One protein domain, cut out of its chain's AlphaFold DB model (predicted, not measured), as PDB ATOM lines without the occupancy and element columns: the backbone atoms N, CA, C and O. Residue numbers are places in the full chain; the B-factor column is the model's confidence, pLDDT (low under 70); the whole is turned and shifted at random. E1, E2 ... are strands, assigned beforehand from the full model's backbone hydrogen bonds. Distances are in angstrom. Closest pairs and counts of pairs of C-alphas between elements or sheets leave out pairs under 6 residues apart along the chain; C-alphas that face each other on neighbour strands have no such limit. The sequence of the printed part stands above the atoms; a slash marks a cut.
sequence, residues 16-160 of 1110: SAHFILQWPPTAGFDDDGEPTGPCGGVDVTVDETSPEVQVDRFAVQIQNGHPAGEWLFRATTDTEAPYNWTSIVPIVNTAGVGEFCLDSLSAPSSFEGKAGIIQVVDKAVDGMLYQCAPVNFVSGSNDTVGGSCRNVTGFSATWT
ATOM      1  N   SER A  16     217.386 189.317 171.336       52.25
ATOM      2  CA  SER A  16     216.328 188.307 171.268       52.25
ATOM      3  C   SER A  16     217.015 186.946 171.226       52.25
ATOM      4  O   SER A  16     217.903 186.723 170.395       52.25
ATOM      5  N   ALA A  17     216.720 186.087 172.194       68.12
ATOM      6  CA  ALA A  17     217.146 184.710 172.097       68.12
ATOM      7  C   ALA A  17     216.117 183.979 171.231       68.12
ATOM      8  O   ALA A  17     214.928 184.267 171.259       68.12
ATOM      9  N   HIS A  18     216.611 183.051 170.425       85.38
ATOM     10  CA  HIS A  18     215.796 182.239 169.537       85.38
ATOM     11  C   HIS A  18     216.117 180.777 169.834       85.38
ATOM     12  O   HIS A  18     217.239 180.442 170.248       85.38
ATOM     13  N   PHE A  19     215.139 179.891 169.661       91.44
ATOM     14  CA  PHE A  19     215.404 178.454 169.661       91.44
ATOM     15  C   PHE A  19     215.441 177.941 168.220       91.44
ATOM     16  O   PHE A  19     215.089 178.650 167.286       91.44
ATOM     17  N   ILE A  20     215.926 176.723 167.991       90.56
ATOM     18  CA  ILE A  20     215.850 176.077 166.672       90.56
ATOM     19  C   ILE A  20     215.454 174.617 166.862       90.56
ATOM     20  O   ILE A  20     216.161 173.847 167.522       90.56
ATOM     21  N   LEU A  21     214.335 174.226 166.255       90.69
ATOM     22  CA  LEU A  21     213.851 172.852 166.199       90.69
ATOM     23  C   LEU A  21     214.678 172.044 165.180       90.69
ATOM     24  O   LEU A  21     214.399 172.020 163.981       90.69
ATOM     25  N   GLN A  22     215.731 171.389 165.675       88.56
ATOM     26  CA  GLN A  22     216.660 170.583 164.876       88.56
ATOM     27  C   GLN A  22     216.051 169.233 164.443       88.56
ATOM     28  O   GLN A  22     216.377 168.729 163.366       88.56
ATOM     29  N   TRP A  23     215.194 168.619 165.272       88.12
ATOM     30  CA  TRP A  23     214.496 167.369 164.942       88.12
ATOM     31  C   TRP A  23     213.122 167.255 165.637       88.12
ATOM     32  O   TRP A  23     213.057 167.527 166.836       88.12
ATOM     33  N   PRO A  24     212.057 166.765 164.962       88.31
ATOM     34  CA  PRO A  24     211.939 166.630 163.507       88.31
ATOM     35  C   PRO A  24     212.188 167.984 162.818       88.31
ATOM     36  O   PRO A  24     211.923 169.007 163.444       88.31
ATOM     37  N   PRO A  25     212.741 168.033 161.591       86.94
ATOM     38  CA  PRO A  25     213.126 169.300 160.977       86.94
ATOM     39  C   PRO A  25     211.936 170.253 160.849       86.94
ATOM     40  O   PRO A  25     210.870 169.853 160.382       86.94
ATOM     41  N   THR A  26     212.126 171.509 161.255       89.12
ATOM     42  CA  THR A  26     211.126 172.569 161.071       89.12
ATOM     43  C   THR A  26     210.766 172.765 159.588       89.12
ATOM     44  O   THR A  26     211.596 172.539 158.704       89.12
ATOM     45  N   ALA A  27     209.537 173.214 159.308       83.81
ATOM     46  CA  ALA A  27     209.072 173.581 157.964       83.81
ATOM     47  C   ALA A  27     209.917 174.704 157.332       83.81
ATOM     48  O   ALA A  27     210.060 174.788 156.114       83.81
ATOM     49  N   GLY A  28     210.477 175.556 158.188       81.31
ATOM     50  CA  GLY A  28     211.364 176.665 157.877       81.31
ATOM     51  C   GLY A  28     211.791 177.347 159.176       81.31
ATOM     52  O   GLY A  28     211.304 177.004 160.254       81.31
ATOM     53  N   PHE A  29     212.706 178.302 159.081       83.00
ATOM     54  CA  PHE A  29     213.048 179.189 160.186       83.00
ATOM     55  C   PHE A  29     213.110 180.611 159.638       83.00
ATOM     56  O   PHE A  29     213.763 180.841 158.618       83.00
ATOM     57  N   ASP A  30     212.395 181.512 160.299       82.25
ATOM     58  CA  ASP A  30     212.283 182.931 159.989       82.25
ATOM     59  C   ASP A  30     212.399 183.678 161.326       82.25
ATOM     60  O   ASP A  30     211.582 183.456 162.220       82.25
ATOM     61  N   ASP A  31     213.459 184.472 161.488       81.12
ATOM     62  CA  ASP A  31     213.870 185.085 162.767       81.12
ATOM     63  C   ASP A  31     212.823 186.122 163.217       81.12
ATOM     64  O   ASP A  31     212.292 186.062 164.328       81.12
ATOM     65  N   ASP A  32     212.438 187.010 162.290       82.75
ATOM     66  CA  ASP A  32     211.364 187.998 162.457       82.75
ATOM     67  C   ASP A  32     209.982 187.324 162.555       82.75
ATOM     68  O   ASP A  32     209.052 187.831 163.195       82.75
ATOM     69  N   GLY A  33     209.840 186.165 161.906       84.00
ATOM     70  CA  GLY A  33     208.621 185.368 161.875       84.00
ATOM     71  C   GLY A  33     208.323 184.645 163.189       84.00
ATOM     72  O   GLY A  33     207.149 184.508 163.536       84.00
ATOM     73  N   GLU A  34     209.337 184.205 163.943       87.75
ATOM     74  CA  GLU A  34     209.200 183.294 165.091       87.75
ATOM     75  C   GLU A  34     208.143 183.685 166.157       87.75
ATOM     76  O   GLU A  34     207.380 182.801 166.569       87.75
ATOM     77  N   PRO A  35     207.986 184.956 166.593       88.69
ATOM     78  CA  PRO A  35     206.919 185.333 167.531       88.69
ATOM     79  C   PRO A  35     205.496 185.270 166.936       88.69
ATOM     80  O   PRO A  35     204.502 185.361 167.663       88.69
ATOM     81  N   THR A  36     205.360 185.084 165.620       87.56
ATOM     82  CA  THR A  36     204.073 184.993 164.919       87.56
ATOM     83  C   THR A  36     203.527 183.563 164.948       87.56
ATOM     84  O   THR A  36     203.753 182.741 164.053       87.56
ATOM     85  N   GLY A  37     202.743 183.264 165.985       85.44
ATOM     86  CA  GLY A  37     201.995 182.009 166.080       85.44
ATOM     87  C   GLY A  37     201.019 181.802 164.901       85.44
ATOM     88  O   GLY A  37     200.437 182.766 164.404       85.44
ATOM     89  N   PRO A  38     200.781 180.549 164.463       84.38
ATOM     90  CA  PRO A  38     201.098 179.313 165.181       84.38
ATOM     91  C   PRO A  38     202.466 178.691 164.861       84.38
ATOM     92  O   PRO A  38     202.854 177.774 165.579       84.38
ATOM     93  N   CYS A  39     203.158 179.122 163.802       88.81
ATOM     94  CA  CYS A  39     204.302 178.393 163.236       88.81
ATOM     95  C   CYS A  39     205.505 179.279 162.869       88.81
ATOM     96  O   CYS A  39     206.308 178.890 162.025       88.81
ATOM     97  N   GLY A  40     205.622 180.460 163.483       86.50
ATOM     98  CA  GLY A  40     206.767 181.349 163.291       86.50
ATOM     99  C   GLY A  40     206.784 181.999 161.912       86.50
ATOM    100  O   GLY A  40     207.794 181.958 161.225       86.50
ATOM    101  N   GLY A  41     205.634 182.496 161.449       81.44
ATOM    102  CA  GLY A  41     205.478 183.092 160.111       81.44
ATOM    103  C   GLY A  41     205.487 182.108 158.927       81.44
ATOM    104  O   GLY A  41     204.975 182.445 157.862       81.44
ATOM    105  N   VAL A  42     205.992 180.880 159.101       84.25
ATOM    106  CA  VAL A  42     206.177 179.900 158.016       84.25
ATOM    107  C   VAL A  42     204.895 179.123 157.672       84.25
ATOM    108  O   VAL A  42     204.263 178.509 158.537       84.25
ATOM    109  N   ASP A  43     204.565 179.061 156.376       83.06
ATOM    110  CA  ASP A  43     203.545 178.161 155.819       83.06
ATOM    111  C   ASP A  43     204.034 176.697 155.825       83.06
ATOM    112  O   ASP A  43     204.944 176.310 155.087       83.06
ATOM    113  N   VAL A  44     203.408 175.854 156.650       84.69
ATOM    114  CA  VAL A  44     203.784 174.441 156.807       84.69
ATOM    115  C   VAL A  44     203.142 173.578 155.721       84.69
ATOM    116  O   VAL A  44     201.931 173.369 155.717       84.69
ATOM    117  N   THR A  45     203.959 173.000 154.839       84.56
ATOM    118  CA  THR A  45     203.516 171.967 153.886       84.56
ATOM    119  C   THR A  45     203.909 170.578 154.387       84.56
ATOM    120  O   THR A  45     205.055 170.362 154.775       84.56
ATOM    121  N   VAL A  46     202.960 169.634 154.399       84.81
ATOM    122  CA  VAL A  46     203.203 168.224 154.759       84.81
ATOM    123  C   VAL A  46     203.016 167.350 153.521       84.81
ATOM    124  O   VAL A  46     202.014 167.478 152.815       84.81
ATOM    125  N   ASP A  47     203.975 166.471 153.247       83.88
ATOM    126  CA  ASP A  47     204.069 165.697 152.003       83.88
ATOM    127  C   ASP A  47     204.641 164.274 152.221       83.88
ATOM    128  O   ASP A  47     204.900 163.850 153.347       83.88
ATOM    129  N   GLU A  48     204.870 163.526 151.135       75.44
ATOM    130  CA  GLU A  48     205.489 162.186 151.181       75.44
ATOM    131  C   GLU A  48     207.003 162.202 151.500       75.44
ATOM    132  O   GLU A  48     207.583 161.139 151.717       75.44
ATOM    133  N   THR A  49     207.663 163.370 151.534       80.81
ATOM    134  CA  THR A  49     209.075 163.502 151.953       80.81
ATOM    135  C   THR A  49     209.240 163.900 153.424       80.81
ATOM    136  O   THR A  49     210.333 163.764 153.981       80.81
ATOM    137  N   SER A  50     208.153 164.325 154.072       86.19
ATOM    138  CA  SER A  50     208.104 164.738 155.473       86.19
ATOM    139  C   SER A  50     208.427 163.569 156.430       86.19
ATOM    140  O   SER A  50     207.970 162.442 156.208       86.19
ATOM    141  N   PRO A  51     209.202 163.806 157.507       86.38
ATOM    142  CA  PRO A  51     209.763 162.766 158.375       86.38
ATOM    143  C   PRO A  51     208.707 161.862 159.028       86.38
ATOM    144  O   PRO A  51     207.717 162.331 159.592       86.38
ATOM    145  N   GLU A  52     208.968 160.553 159.024       86.88
ATOM    146  CA  GLU A  52     208.164 159.572 159.757       86.88
ATOM    147  C   GLU A  52     208.412 159.667 161.273       86.88
ATOM    148  O   GLU A  52     209.540 159.506 161.748       86.88
ATOM    149  N   VAL A  53     207.346 159.890 162.046       87.50
ATOM    150  CA  VAL A  53     207.376 160.020 163.512       87.50
ATOM    151  C   VAL A  53     206.489 158.953 164.151       87.50
ATOM    152  O   VAL A  53     205.317 158.809 163.809       87.50
ATOM    153  N   GLN A  54     207.050 158.192 165.090       87.50
ATOM    154  CA  GLN A  54     206.378 157.052 165.718       87.50
ATOM    155  C   GLN A  54     205.562 157.462 166.949       87.50
ATOM    156  O   GLN A  54     206.086 158.096 167.863       87.50
ATOM    157  N   VAL A  55     204.271 157.109 166.967       86.12
ATOM    158  CA  VAL A  55     203.316 157.643 167.957       86.12
ATOM    159  C   VAL A  55     203.584 157.190 169.395       86.12
ATOM    160  O   VAL A  55     203.384 157.981 170.317       86.12
ATOM    161  N   ASP A  56     204.063 155.960 169.614       83.12
ATOM    162  CA  ASP A  56     204.257 155.422 170.970       83.12
ATOM    163  C   ASP A  56     205.471 156.060 171.666       83.12
ATOM    164  O   ASP A  56     205.482 156.203 172.889       83.12
ATOM    165  N   ARG A  57     206.510 156.411 170.893       85.00
ATOM    166  CA  ARG A  57     207.706 157.118 171.370       85.00
ATOM    167  C   ARG A  57     208.479 157.753 170.217       85.00
ATOM    168  O   ARG A  57     208.917 157.050 169.304       85.00
ATOM    169  N   PHE A  58     208.754 159.048 170.332       85.88
ATOM    170  CA  PHE A  58     209.667 159.775 169.457       85.88
ATOM    171  C   PHE A  58     210.527 160.790 170.219       85.88
ATOM    172  O   PHE A  58     210.226 161.165 171.355       85.88
ATOM    173  N   ALA A  59     211.609 161.223 169.570       87.75
ATOM    174  CA  ALA A  59     212.497 162.264 170.067       87.75
ATOM    175  C   ALA A  59     212.218 163.628 169.414       87.75
ATOM    176  O   ALA A  59     211.915 163.690 168.221       87.75
ATOM    177  N   VAL A  60     212.404 164.710 170.173       88.94
ATOM    178  CA  VAL A  60     212.570 166.083 169.663       88.94
ATOM    179  C   VAL A  60     213.928 166.624 170.105       88.94
ATOM    180  O   VAL A  60     214.320 166.434 171.254       88.94
ATOM    181  N   GLN A  61     214.640 167.298 169.202       89.56
ATOM    182  CA  GLN A  61     215.932 167.933 169.456       89.56
ATOM    183  C   GLN A  61     215.827 169.436 169.187       89.56
ATOM    184  O   GLN A  61     215.410 169.845 168.103       89.56
ATOM    185  N   ILE A  62     216.205 170.244 170.176       90.81
ATOM    186  CA  ILE A  62     216.131 171.707 170.150       90.81
ATOM    187  C   ILE A  62     217.501 172.280 170.516       90.81
ATOM    188  O   ILE A  62     218.142 171.849 171.475       90.81
ATOM    189  N   GLN A  63     217.930 173.288 169.766       90.94
ATOM    190  CA  GLN A  63     219.019 174.178 170.146       90.94
ATOM    191  C   GLN A  63     218.412 175.410 170.818       90.94
ATOM    192  O   GLN A  63     217.692 176.162 170.173       90.94
ATOM    193  N   ASN A  64     218.666 175.596 172.112       90.75
ATOM    194  CA  ASN A  64     218.089 176.687 172.893       90.75
ATOM    195  C   ASN A  64     219.042 177.887 172.987       90.75
ATOM    196  O   ASN A  64     220.172 177.718 173.457       90.75
ATOM    197  N   GLY A  65     218.583 179.085 172.619       88.50
ATOM    198  CA  GLY A  65     219.270 180.345 172.915       88.50
ATOM    199  C   GLY A  65     219.001 180.877 174.330       88.50
ATOM    200  O   GLY A  65     219.859 181.549 174.904       88.50
ATOM    201  N   HIS A  66     217.844 180.560 174.922       87.62
ATOM    202  CA  HIS A  66     217.388 181.169 176.173       87.62
ATOM    203  C   HIS A  66     218.161 180.665 177.404       87.62
ATOM    204  O   HIS A  66     218.415 179.466 177.533       87.62
ATOM    205  N   PRO A  67     218.469 181.526 178.393       86.38
ATOM    206  CA  PRO A  67     219.039 181.071 179.662       86.38
ATOM    207  C   PRO A  67     218.038 180.255 180.502       86.38
ATOM    208  O   PRO A  67     218.463 179.388 181.268       86.38
ATOM    209  N   ALA A  68     216.734 180.515 180.357       88.62
ATOM    210  CA  ALA A  68     215.620 179.746 180.917       88.62
ATOM    211  C   ALA A  68     214.313 180.075 180.168       88.62
ATOM    212  O   ALA A  68     214.167 181.201 179.691       88.62
ATOM    213  N   GLY A  69     213.373 179.127 180.112       90.12
ATOM    214  CA  GLY A  69     212.073 179.280 179.445       90.12
ATOM    215  C   GLY A  69     211.082 178.166 179.806       90.12
ATOM    216  O   GLY A  69     211.432 177.190 180.473       90.12
ATOM    217  N   GLU A  70     209.829 178.302 179.377       92.75
ATOM    218  CA  GLU A  70     208.795 177.269 179.509       92.75
ATOM    219  C   GLU A  70     208.404 176.731 178.123       92.75
ATOM    220  O   GLU A  70     207.868 177.463 177.298       92.75
ATOM    221  N   TRP A  71     208.627 175.439 177.869       93.12
ATOM    222  CA  TRP A  71     208.322 174.794 176.586       93.12
ATOM    223  C   TRP A  71     206.992 174.045 176.604       93.12
ATOM    224  O   TRP A  71     206.744 173.223 177.489       93.12
ATOM    225  N   LEU A  72     206.171 174.261 175.575       93.00
ATOM    226  CA  LEU A  72     204.921 173.546 175.325       93.00
ATOM    227  C   LEU A  72     204.984 172.809 173.982       93.00
ATOM    228  O   LEU A  72     205.259 173.406 172.942       93.00
ATOM    229  N   PHE A  73     204.680 171.511 174.005       93.50
ATOM    230  CA  PHE A  73     204.690 170.639 172.831       93.50
ATOM    231  C   PHE A  73     203.264 170.257 172.436       93.50
ATOM    232  O   PHE A  73     202.499 169.726 173.249       93.50
ATOM    233  N   ARG A  74     202.914 170.482 171.171       93.50
ATOM    234  CA  ARG A  74     201.586 170.226 170.602       93.50
ATOM    235  C   ARG A  74     201.686 169.481 169.280       93.50
ATOM    236  O   ARG A  74     202.680 169.583 168.572       93.50
ATOM    237  N   ALA A  75     200.633 168.758 168.930       92.94
ATOM    238  CA  ALA A  75     200.507 168.089 167.644       92.94
ATOM    239  C   ALA A  75     199.086 168.226 167.082       92.94
ATOM    240  O   ALA A  75     198.114 168.340 167.832       92.94
ATOM    241  N   THR A  76     198.962 168.179 165.759       93.00
ATOM    242  CA  THR A  76     197.682 168.105 165.044       93.00
ATOM    243  C   THR A  76     197.796 167.201 163.814       93.00
ATOM    244  O   THR A  76     198.896 166.943 163.327       93.00
ATOM    245  N   THR A  77     196.657 166.726 163.305       90.12
ATOM    246  CA  THR A  77     196.542 166.045 161.998       90.12
ATOM    247  C   THR A  77     195.906 166.935 160.928       90.12
ATOM    248  O   THR A  77     195.608 166.458 159.837       90.12
ATOM    249  N   ASP A  78     195.646 168.203 161.248       86.94
ATOM    250  CA  ASP A  78     195.118 169.177 160.299       86.94
ATOM    251  C   ASP A  78     196.295 169.782 159.517       86.94
ATOM    252  O   ASP A  78     197.217 170.340 160.108       86.94
ATOM    253  N   THR A  79     196.292 169.642 158.189       82.56
ATOM    254  CA  THR A  79     197.378 170.116 157.305       82.56
ATOM    255  C   THR A  79     197.115 171.498 156.698       82.56
ATOM    256  O   THR A  79     197.927 171.989 155.926       82.56
ATOM    257  N   GLU A  80     195.977 172.114 157.019       79.00
ATOM    258  CA  GLU A  80     195.584 173.470 156.623       79.00
ATOM    259  C   GLU A  80     194.874 174.145 157.810       79.00
ATOM    260  O   GLU A  80     194.254 173.474 158.640       79.00
ATOM    261  N   ALA A  81     194.936 175.475 157.897       78.94
ATOM    262  CA  ALA A  81     194.274 176.224 158.964       78.94
ATOM    263  C   ALA A  81     192.730 176.225 158.809       78.94
ATOM    264  O   ALA A  81     192.230 176.314 157.685       78.94
ATOM    265  N   PRO A  82     191.942 176.222 159.908       79.94
ATOM    266  CA  PRO A  82     192.355 176.364 161.306       79.94
ATOM    267  C   PRO A  82     192.769 175.039 161.967       79.94
ATOM    268  O   PRO A  82     191.989 174.093 162.032       79.94
ATOM    269  N   TYR A  83     193.972 175.022 162.544       86.19
ATOM    270  CA  TYR A  83     194.558 173.860 163.216       86.19
ATOM    271  C   TYR A  83     193.921 173.569 164.584       86.19
ATOM    272  O   TYR A  83     193.882 174.443 165.456       86.19
ATOM    273  N   ASN A  84     193.495 172.327 164.818       89.31
ATOM    274  CA  ASN A  84     193.058 171.846 166.126       89.31
ATOM    275  C   ASN A  84     194.236 171.203 166.879       89.31
ATOM    276  O   ASN A  84     194.588 170.042 166.646       89.31
ATOM    277  N   TRP A  85     194.877 171.965 167.766       91.19
ATOM    278  CA  TRP A  85     196.065 171.528 168.506       91.19
ATOM    279  C   TRP A  85     195.729 170.626 169.699       91.19
ATOM    280  O   TRP A  85     194.864 170.941 170.512       91.19
ATOM    281  N   THR A  86     196.476 169.532 169.847       90.19
ATOM    282  CA  THR A  86     196.473 168.669 171.037       90.19
ATOM    283  C   THR A  86     197.835 168.750 171.722       90.19
ATOM    284  O   THR A  86     198.841 168.374 171.123       90.19
ATOM    285  N   SER A  87     197.886 169.227 172.966       89.94
ATOM    286  CA  SER A  87     199.117 169.245 173.769       89.94
ATOM    287  C   SER A  87     199.511 167.815 174.156       89.94
ATOM    288  O   SER A  87     198.702 167.077 174.718       89.94
ATOM    289  N   ILE A  88     200.728 167.397 173.787       89.25
ATOM    290  CA  ILE A  88     201.150 165.982 173.849       89.25
ATOM    291  C   ILE A  88     201.845 165.603 175.161       89.25
ATOM    292  O   ILE A  88     201.815 164.441 175.561       89.25
ATOM    293  N   VAL A  89     202.435 166.576 175.856       89.00
ATOM    294  CA  VAL A  89     203.062 166.415 177.177       89.00
ATOM    295  C   VAL A  89     202.862 167.682 178.023       89.00
ATOM    296  O   VAL A  89     202.560 168.735 177.455       89.00
ATOM    297  N   PRO A  90     203.032 167.619 179.360       88.69
ATOM    298  CA  PRO A  90     203.017 168.811 180.202       88.69
ATOM    299  C   PRO A  90     204.109 169.812 179.815       88.69
ATOM    300  O   PRO A  90     205.152 169.424 179.287       88.69
ATOM    301  N   ILE A  91     203.902 171.082 180.163       89.81
ATOM    302  CA  ILE A  91     204.894 172.147 179.989       89.81
ATOM    303  C   ILE A  91     206.199 171.756 180.691       89.81
ATOM    304  O   ILE A  91     206.186 171.299 181.842       89.81
ATOM    305  N   VAL A  92     207.321 171.953 180.001       90.88
ATOM    306  CA  VAL A  92     208.676 171.693 180.493       90.88
ATOM    307  C   VAL A  92     209.326 173.019 180.866       90.88
ATOM    308  O   VAL A  92     209.571 173.853 180.003       90.88
ATOM    309  N   ASN A  93     209.651 173.208 182.140       90.19
ATOM    310  CA  ASN A  93     210.457 174.341 182.589       90.19
ATOM    311  C   ASN A  93     211.946 174.024 182.362       90.19
ATOM    312  O   ASN A  93     212.437 173.003 182.867       90.19
ATOM    313  N   THR A  94     212.645 174.870 181.603       89.94
ATOM    314  CA  THR A  94     214.035 174.680 181.161       89.94
ATOM    315  C   THR A  94     214.978 175.726 181.754       89.94
ATOM    316  O   THR A  94     214.590 176.855 182.058       89.94
ATOM    317  N   ALA A  95     216.248 175.355 181.919       89.00
ATOM    318  CA  ALA A  95     217.329 176.286 182.225       89.00
ATOM    319  C   ALA A  95     218.653 175.789 181.630       89.00
ATOM    320  O   ALA A  95     219.064 174.651 181.886       89.00
ATOM    321  N   GLY A  96     219.325 176.660 180.875       85.50
ATOM    322  CA  GLY A  96     220.565 176.391 180.147       85.50
ATOM    323  C   GLY A  96     220.466 176.677 178.643       85.50
ATOM    324  O   GLY A  96     219.424 176.486 178.024       85.50
ATOM    325  N   VAL A  97     221.592 177.095 178.062       87.88
ATOM    326  CA  VAL A  97     221.763 177.410 176.632       87.88
ATOM    327  C   VAL A  97     222.461 176.238 175.931       87.88
ATOM    328  O   VAL A  97     223.362 175.627 176.513       87.88
ATOM    329  N   GLY A  98     222.088 175.939 174.684       87.12
ATOM    330  CA  GLY A  98     222.706 174.906 173.842       87.12
ATOM    331  C   GLY A  98     221.763 173.766 173.442       87.12
ATOM    332  O   GLY A  98     220.544 173.902 173.499       87.12
ATOM    333  N   GLU A  99     222.330 172.645 172.988       88.62
ATOM    334  CA  GLU A  99     221.558 171.500 172.478       88.62
ATOM    335  C   GLU A  99     220.934 170.659 173.601       88.62
ATOM    336  O   GLU A  99     221.611 170.244 174.551       88.62
ATOM    337  N   PHE A 100     219.645 170.355 173.451       89.31
ATOM    338  CA  PHE A 100     218.889 169.442 174.298       89.31
ATOM    339  C   PHE A 100     217.978 168.542 173.456       89.31
ATOM    340  O   PHE A 100     217.360 168.978 172.485       89.31
ATOM    341  N   CYS A 101     217.860 167.281 173.861       88.25
ATOM    342  CA  CYS A 101     217.001 166.283 173.249       88.25
ATOM    343  C   CYS A 101     216.047 165.664 174.285       88.25
ATOM    344  O   CYS A 101     216.456 165.247 175.374       88.25
ATOM    345  N   LEU A 102     214.769 165.580 173.912       86.69
ATOM    346  CA  LEU A 102     213.677 164.984 174.673       86.69
ATOM    347  C   LEU A 102     213.224 163.706 173.958       86.69
ATOM    348  O   LEU A 102     212.590 163.777 172.912       86.69
ATOM    349  N   ASP A 103     213.567 162.540 174.502       83.94
ATOM    350  CA  ASP A 103     213.518 161.224 173.833       83.94
ATOM    351  C   ASP A 103     212.218 160.419 174.060       83.94
ATOM    352  O   ASP A 103     212.144 159.221 173.769       83.94
ATOM    353  N   SER A 104     211.239 161.045 174.706       78.94
ATOM    354  CA  SER A 104     210.140 160.375 175.410       78.94
ATOM    355  C   SER A 104     208.782 161.052 175.174       78.94
ATOM    356  O   SER A 104     207.865 160.934 175.987       78.94
ATOM    357  N   LEU A 105     208.636 161.734 174.034       87.25
ATOM    358  CA  LEU A 105     207.356 162.251 173.551       87.25
ATOM    359  C   LEU A 105     206.511 161.123 172.944       87.25
ATOM    360  O   LEU A 105     207.045 160.194 172.343       87.25
ATOM    361  N   SER A 106     205.188 161.223 173.068       88.00
ATOM    362  CA  SER A 106     204.220 160.310 172.451       88.00
ATOM    363  C   SER A 106     203.029 161.110 171.926       88.00
ATOM    364  O   SER A 106     202.617 162.093 172.540       88.00
ATOM    365  N   ALA A 107     202.495 160.711 170.773       87.44
ATOM    366  CA  ALA A 107     201.321 161.314 170.150       87.44
ATOM    367  C   ALA A 107     200.086 160.407 170.331       87.44
ATOM    368  O   ALA A 107     200.234 159.197 170.515       87.44
ATOM    369  N   PRO A 108     198.851 160.939 170.258       89.62
ATOM    370  CA  PRO A 108     197.649 160.114 170.335       89.62
ATOM    371  C   PRO A 108     197.625 159.039 169.238       89.62
ATOM    372  O   PRO A 108     197.786 159.352 168.062       89.62
ATOM    373  N   SER A 109     197.314 157.786 169.580       85.81
ATOM    374  CA  SER A 109     197.187 156.678 168.607       85.81
ATOM    375  C   SER A 109     196.105 156.900 167.537       85.81
ATOM    376  O   SER A 109     196.112 156.291 166.472       85.81
ATOM    377  N   SER A 110     195.194 157.855 167.750       88.19
ATOM    378  CA  SER A 110     194.273 158.346 166.719       88.19
ATOM    379  C   SER A 110     194.958 159.105 165.569       88.19
ATOM    380  O   SER A 110     194.277 159.455 164.597       88.19
ATOM    381  N   PHE A 111     196.259 159.392 165.668       89.94
ATOM    382  CA  PHE A 111     197.063 160.054 164.639       89.94
ATOM    383  C   PHE A 111     197.788 159.048 163.722       89.94
ATOM    384  O   PHE A 111     198.247 159.443 162.658       89.94
ATOM    385  N   GLU A 112     197.847 157.757 164.076       87.69
ATOM    386  CA  GLU A 112     198.520 156.720 163.276       87.69
ATOM    387  C   GLU A 112     198.046 156.683 161.812       87.69
ATOM    388  O   GLU A 112     196.848 156.607 161.525       87.69
ATOM    389  N   GLY A 113     199.004 156.683 160.880       85.50
ATOM    390  CA  GLY A 113     198.759 156.612 159.440       85.50
ATOM    391  C   GLY A 113     198.312 157.933 158.806       85.50
ATOM    392  O   GLY A 113     197.618 157.895 157.788       85.50
ATOM    393  N   LYS A 114     198.659 159.084 159.397       90.19
ATOM    394  CA  LYS A 114     198.275 160.418 158.904       90.19
ATOM    395  C   LYS A 114     199.461 161.374 158.813       90.19
ATOM    396  O   LYS A 114     200.341 161.368 159.670       90.19
ATOM    397  N   ALA A 115     199.400 162.265 157.830       90.94
ATOM    398  CA  ALA A 115     200.139 163.520 157.845       90.94
ATOM    399  C   ALA A 115     199.679 164.410 159.018       90.94
ATOM    400  O   ALA A 115     198.532 164.321 159.471       90.94
ATOM    401  N   GLY A 116     200.565 165.274 159.499       91.75
ATOM    402  CA  GLY A 116     200.270 166.228 160.559       91.75
ATOM    403  C   GLY A 116     201.432 167.172 160.850       91.75
ATOM    404  O   GLY A 116     202.435 167.192 160.138       91.75
ATOM    405  N   ILE A 117     201.280 167.972 161.902       93.31
ATOM    406  CA  ILE A 117     202.235 169.017 162.287       93.31
ATOM    407  C   ILE A 117     202.514 168.903 163.787       93.31
ATOM    408  O   ILE A 117     201.582 168.754 164.583       93.31
ATOM    409  N   ILE A 118     203.786 169.000 164.176       93.50
ATOM    410  CA  ILE A 118     204.214 169.162 165.572       93.50
ATOM    411  C   ILE A 118     204.617 170.619 165.783       93.50
ATOM    412  O   ILE A 118     205.511 171.111 165.102       93.50
ATOM    413  N   GLN A 119     203.967 171.288 166.731       94.00
ATOM    414  CA  GLN A 119     204.282 172.640 167.185       94.00
ATOM    415  C   GLN A 119     205.120 172.565 168.466       94.00
ATOM    416  O   GLN A 119     204.749 171.882 169.426       94.00
ATOM    417  N   VAL A 120     206.208 173.329 168.498       94.00
ATOM    418  CA  VAL A 120     206.945 173.679 169.714       94.00
ATOM    419  C   VAL A 120     206.712 175.161 169.982       94.00
ATOM    420  O   VAL A 120     206.799 175.980 169.066       94.00
ATOM    421  N   VAL A 121     206.391 175.493 171.229       93.56
ATOM    422  CA  VAL A 121     206.250 176.874 171.695       93.56
ATOM    423  C   VAL A 121     207.205 177.094 172.859       93.56
ATOM    424  O   VAL A 121     207.100 176.377 173.856       93.56
ATOM    425  N   ASP A 122     208.092 178.079 172.748       92.56
ATOM    426  CA  ASP A 122     208.860 178.600 173.882       92.56
ATOM    427  C   ASP A 122     208.155 179.834 174.462       92.56
ATOM    428  O   ASP A 122     207.461 180.581 173.766       92.56
ATOM    429  N   LYS A 123     208.322 180.021 175.763       90.56
ATOM    430  CA  LYS A 123     207.873 181.170 176.535       90.56
ATOM    431  C   LYS A 123     209.047 181.588 177.408       90.56
ATOM    432  O   LYS A 123     209.275 181.025 178.484       90.56
ATOM    433  N   ALA A 124     209.781 182.573 176.918       85.25
ATOM    434  CA  ALA A 124     211.004 183.067 177.520       85.25
ATOM    435  C   ALA A 124     210.789 184.470 178.124       85.25
ATOM    436  O   ALA A 124     209.692 184.801 178.584       85.25
ATOM    437  N   VAL A 125     211.853 185.270 178.224       76.69
ATOM    438  CA  VAL A 125     211.843 186.597 178.880       76.69
ATOM    439  C   VAL A 125     211.547 187.753 177.919       76.69
ATOM    440  O   VAL A 125     211.169 188.838 178.352       76.69
ATOM    441  N   ASP A 126     211.726 187.489 176.633       75.31
ATOM    442  CA  ASP A 126     211.555 188.332 175.452       75.31
ATOM    443  C   ASP A 126     210.177 188.110 174.804       75.31
ATOM    444  O   ASP A 126     209.512 189.087 174.452       75.31
ATOM    445  N   GLY A 127     209.681 186.867 174.730       85.25
ATOM    446  CA  GLY A 127     208.328 186.627 174.218       85.25
ATOM    447  C   GLY A 127     207.791 185.194 174.251       85.25
ATOM    448  O   GLY A 127     208.253 184.325 174.992       85.25
ATOM    449  N   MET A 128     206.753 184.988 173.434       89.69
ATOM    450  CA  MET A 128     206.255 183.681 173.002       89.69
ATOM    451  C   MET A 128     206.827 183.415 171.606       89.69
ATOM    452  O   MET A 128     206.633 184.253 170.728       89.69
ATOM    453  N   LEU A 129     207.484 182.279 171.396       92.69
ATOM    454  CA  LEU A 129     208.170 181.932 170.146       92.69
ATOM    455  C   LEU A 129     207.658 180.585 169.622       92.69
ATOM    456  O   LEU A 129     207.380 179.681 170.413       92.69
ATOM    457  N   TYR A 130     207.489 180.447 168.304       93.38
ATOM    458  CA  TYR A 130     206.739 179.352 167.682       93.38
ATOM    459  C   TYR A 130     207.499 178.703 166.522       93.38
ATOM    460  O   TYR A 130     207.832 179.373 165.552       93.38
ATOM    461  N   GLN A 131     207.652 177.375 166.545       93.94
ATOM    462  CA  GLN A 131     208.137 176.601 165.390       93.94
ATOM    463  C   GLN A 131     207.277 175.363 165.139       93.94
ATOM    464  O   GLN A 131     206.718 174.774 166.068       93.94
ATOM    465  N   CYS A 132     207.190 174.949 163.874       94.25
ATOM    466  CA  CYS A 132     206.384 173.812 163.440       94.25
ATOM    467  C   CYS A 132     207.167 172.882 162.509       94.25
ATOM    468  O   CYS A 132     207.698 173.320 161.492       94.25
ATOM    469  N   ALA A 133     207.162 171.583 162.806       93.12
ATOM    470  CA  ALA A 133     207.704 170.542 161.936       93.12
ATOM    471  C   ALA A 133     206.571 169.758 161.238       93.12
ATOM    472  O   ALA A 133     205.662 169.279 161.930       93.12
ATOM    473  N   PRO A 134     206.608 169.587 159.901       93.38
ATOM    474  CA  PRO A 134     205.711 168.684 159.188       93.38
ATOM    475  C   PRO A 134     206.130 167.234 159.461       93.38
ATOM    476  O   PRO A 134     207.318 166.915 159.452       93.38
ATOM    477  N   VAL A 135     205.176 166.340 159.728       92.12
ATOM    478  CA  VAL A 135     205.463 164.941 160.088       92.12
ATOM    479  C   VAL A 135     204.441 163.967 159.506       92.12
ATOM    480  O   VAL A 135     203.265 164.290 159.340       92.12
ATOM    481  N   ASN A 136     204.879 162.734 159.267       91.81
ATOM    482  CA  ASN A 136     204.014 161.602 158.948       91.81
ATOM    483  C   ASN A 136     203.948 160.658 160.157       91.81
ATOM    484  O   ASN A 136     204.927 159.995 160.498       91.81
ATOM    485  N   PHE A 137     202.799 160.598 160.830       90.50
ATOM    486  CA  PHE A 137     202.612 159.769 162.019       90.50
ATOM    487  C   PHE A 137     202.475 158.289 161.649       90.50
ATOM    488  O   PHE A 137     201.535 157.883 160.962       90.50
ATOM    489  N   VAL A 138     203.387 157.461 162.152       89.12
ATOM    490  CA  VAL A 138     203.460 156.016 161.884       89.12
ATOM    491  C   VAL A 138     203.312 155.186 163.165       89.12
ATOM    492  O   VAL A 138     203.591 155.643 164.274       89.12
ATOM    493  N   SER A 139     202.827 153.954 163.006       84.69
ATOM    494  CA  SER A 139     202.528 153.034 164.113       84.69
ATOM    495  C   SER A 139     203.797 152.412 164.708       84.69
ATOM    496  O   SER A 139     204.692 151.999 163.963       84.69
ATOM    497  N   GLY A 140     203.843 152.285 166.037       76.94
ATOM    498  CA  GLY A 140     204.901 151.607 166.787       76.94
ATOM    499  C   GLY A 140     205.747 152.519 167.679       76.94
ATOM    500  O   GLY A 140     205.514 153.724 167.784       76.94
ATOM    501  N   SER A 141     206.751 151.902 168.310       69.06
ATOM    502  CA  SER A 141     207.822 152.536 169.086       69.06
ATOM    503  C   SER A 141     209.187 152.079 168.577       69.06
ATOM    504  O   SER A 141     209.416 150.893 168.327       69.06
ATOM    505  N   ASN A 142     210.120 153.022 168.484       57.06
ATOM    506  CA  ASN A 142     211.494 152.789 168.060       57.06
ATOM    507  C   ASN A 142     212.417 153.755 168.803       57.06
ATOM    508  O   ASN A 142     212.026 154.881 169.119       57.06
ATOM    509  N   ASP A 143     213.663 153.347 169.027       52.66
ATOM    510  CA  ASP A 143     214.711 154.253 169.485       52.66
ATOM    511  C   ASP A 143     215.130 155.157 168.310       52.66
ATOM    512  O   ASP A 143     216.182 154.996 167.696       52.66
ATOM    513  N   THR A 144     214.291 156.157 168.015       50.16
ATOM    514  CA  THR A 144     214.582 157.280 167.096       50.16
ATOM    515  C   THR A 144     215.694 158.206 167.618       50.16
ATOM    516  O   THR A 144     216.037 159.200 166.982       50.16
ATOM    517  N   VAL A 145     216.326 157.821 168.732       50.69
ATOM    518  CA  VAL A 145     217.610 158.301 169.251       50.69
ATOM    519  C   VAL A 145     218.744 157.878 168.302       50.69
ATOM    520  O   VAL A 145     219.601 157.048 168.612       50.69
ATOM    521  N   GLY A 146     218.766 158.478 167.111       54.91
ATOM    522  CA  GLY A 146     219.972 158.541 166.296       54.91
ATOM    523  C   GLY A 146     221.093 159.255 167.063       54.91
ATOM    524  O   GLY A 146     220.839 160.035 167.981       54.91
ATOM    525  N   GLY A 147     222.352 159.031 166.672       56.75
ATOM    526  CA  GLY A 147     223.531 159.584 167.366       56.75
ATOM    527  C   GLY A 147     223.667 161.120 167.365       56.75
ATOM    528  O   GLY A 147     224.689 161.630 167.839       56.75
ATOM    529  N   SER A 148     222.675 161.828 166.816       56.91
ATOM    530  CA  SER A 148     222.439 163.274 166.870       56.91
ATOM    531  C   SER A 148     221.815 163.737 168.191       56.91
ATOM    532  O   SER A 148     222.226 164.775 168.696       56.91
ATOM    533  N   CYS A 149     220.891 162.957 168.767       71.56
ATOM    534  CA  CYS A 149     220.153 163.299 169.987       71.56
ATOM    535  C   CYS A 149     221.108 163.368 171.189       71.56
ATOM    536  O   CYS A 149     221.614 162.345 171.663       71.56
ATOM    537  N   ARG A 150     221.418 164.590 171.638       79.31
ATOM    538  CA  ARG A 150     222.430 164.885 172.663       79.31
ATOM    539  C   ARG A 150     221.981 166.037 173.555       79.31
ATOM    540  O   ARG A 150     221.281 166.937 173.106       79.31
ATOM    541  N   ASN A 151     222.455 166.013 174.801       81.69
ATOM    542  CA  ASN A 151     222.206 167.055 175.795       81.69
ATOM    543  C   ASN A 151     223.543 167.671 176.217       81.69
ATOM    544  O   ASN A 151     224.465 166.946 176.604       81.69
ATOM    545  N   VAL A 152     223.649 168.999 176.164       86.75
ATOM    546  CA  VAL A 152     224.838 169.733 176.613       86.75
ATOM    547  C   VAL A 152     224.994 169.668 178.140       86.75
ATOM    548  O   VAL A 152     224.024 169.694 178.903       86.75
ATOM    549  N   THR A 153     226.237 169.590 178.621       80.38
ATOM    550  CA  THR A 153     226.538 169.582 180.059       80.38
ATOM    551  C   THR A 153     226.207 170.932 180.691       80.38
ATOM    552  O   THR A 153     226.944 171.896 180.499       80.38
ATOM    553  N   GLY A 154     225.131 170.983 181.476       76.56
ATOM    554  CA  GLY A 154     224.670 172.192 182.169       76.56
ATOM    555  C   GLY A 154     223.217 172.562 181.870       76.56
ATOM    556  O   GLY A 154     222.636 173.322 182.638       76.56
ATOM    557  N   PHE A 155     222.614 171.992 180.820       86.69
ATOM    558  CA  PHE A 155     221.179 172.127 180.570       86.69
ATOM    559  C   PHE A 155     220.368 171.301 181.577       86.69
ATOM    560  O   PHE A 155     220.754 170.190 181.951       86.69
ATOM    561  N   SER A 156     219.218 171.827 181.991       87.06
ATOM    562  CA  SER A 156     218.258 171.146 182.858       87.06
ATOM    563  C   SER A 156     216.823 171.374 182.382       87.06
ATOM    564  O   SER A 156     216.474 172.458 181.925       87.06
ATOM    565  N   ALA A 157     215.998 170.335 182.491       87.88
ATOM    566  CA  ALA A 157     214.593 170.331 182.098       87.88
ATOM    567  C   ALA A 157     213.762 169.654 183.192       87.88
ATOM    568  O   ALA A 157     214.177 168.631 183.745       87.88
ATOM    569  N   THR A 158     212.595 170.211 183.512       89.25
ATOM    570  CA  THR A 158     211.704 169.689 184.556       89.25
ATOM    571  C   THR A 158     210.240 169.751 184.132       89.25
ATOM    572  O   THR A 158     209.759 170.782 183.672       89.25
ATOM    573  N   TRP A 159     209.522 168.638 184.299       88.00
ATOM    574  CA  TRP A 159     208.090 168.552 184.010       88.00
ATOM    575  C   TRP A 159     207.262 169.357 185.018       88.00
ATOM    576  O   TRP A 159     207.420 169.193 186.231       88.00
ATOM    577  N   THR A 160     206.332 170.172 184.521       87.94
ATOM    578  CA  THR A 160     205.272 170.792 185.331       87.94
ATOM    579  C   THR A 160     204.020 169.899 185.384       87.94
ATOM    580  O   THR A 160     203.997 168.789 184.852       87.94
TER     581      THR A 160
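This is residues 16 to 160 of the 1110 residues of an uncharacterized protein of Hortaea werneckii (UniProt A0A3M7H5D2). The domain is a sandwich of two strongly twisted sheets, a three-stranded one, E1, E3 and E6, facing a larger one of six strands, E2, E8, E7, E4, E5 and E9, which curls like part of a barrel. Long loops, residues 24 to 51, 77 to 91 and 139 to 155, join the strands. The 145 printed residues hold nine named strands, E1 to E9 in chain order, and no named helix; the class is all strand, with 61 residues, under half, in named elements. The six-stranded sheet is mixed, in the order E2, E8, E7, E4, E5, E9, and the smaller, E1, E3, E6, is antiparallel. The whole is compact, with a radius of gyration of the C-alphas of 14.1 A, and rounded, spanning 38 by 31 by 26 A.

E1, residues 19 to 23, is antiparallel to E3, residues 58 to 64, with N 20 and O 63 2.9 A apart, within hydrogen-bond range. On the other side of E3 is E6, residues 98 to 105, also antiparallel, with N 60 and O 102 2.9 A apart. In the other sheet E2, residues 52 to 54, is an edge strand parallel to E8, residues 128 to 138, with N 53 and O 136 2.9 A apart. E8 bends by 54 degrees at residue 134. It forms a hairpin with E7, residues 114 to 123, where N 118 and O 133 are 2.9 A apart. E7 is antiparallel to E4, residues 68 to 76, with N 72 and O 121 2.9 A apart. E4 forms a hairpin with E5, residues 92 to 95, where N 71 and O 92 are 2.8 A apart. E5 is antiparallel to the edge strand E9, residues 156 to 159, with N 93 and O 158 2.9 A apart. The facing parts of the two sheets are 8.0 A centre to centre, and their best planes are 33 degrees apart. The closest C-alphas of E1 and E8 are those of Leu 21 and Gln 131, 6.9 A. E3 is apart from E7 and E8.

E1 begins at C-alpha 19 (215.404, 178.454, 169.661). E3 is 19.2 A long, E4 26.6 A, E6 19.9 A, E7 28.9 A and E8 29.9 A. E8 begins at C-alpha 128 (206.255, 183.681, 173.002), and E9 ends at C-alpha 159 (208.090, 168.552, 184.010). Residues 86 to 87 pair antiparallel with residues 74 to 75 of E4.

The C-alphas farthest apart are those of Pro 82 and Thr 153, 39.6 A. The printed part has no cut. The links E1 to E2, E4 to E5 and E8 to E9 are long, with 28, 15 and 17 residues. The mean pLDDT of the printed part is 85.2; residues 16 to 17 and 141 to 148 are under 70.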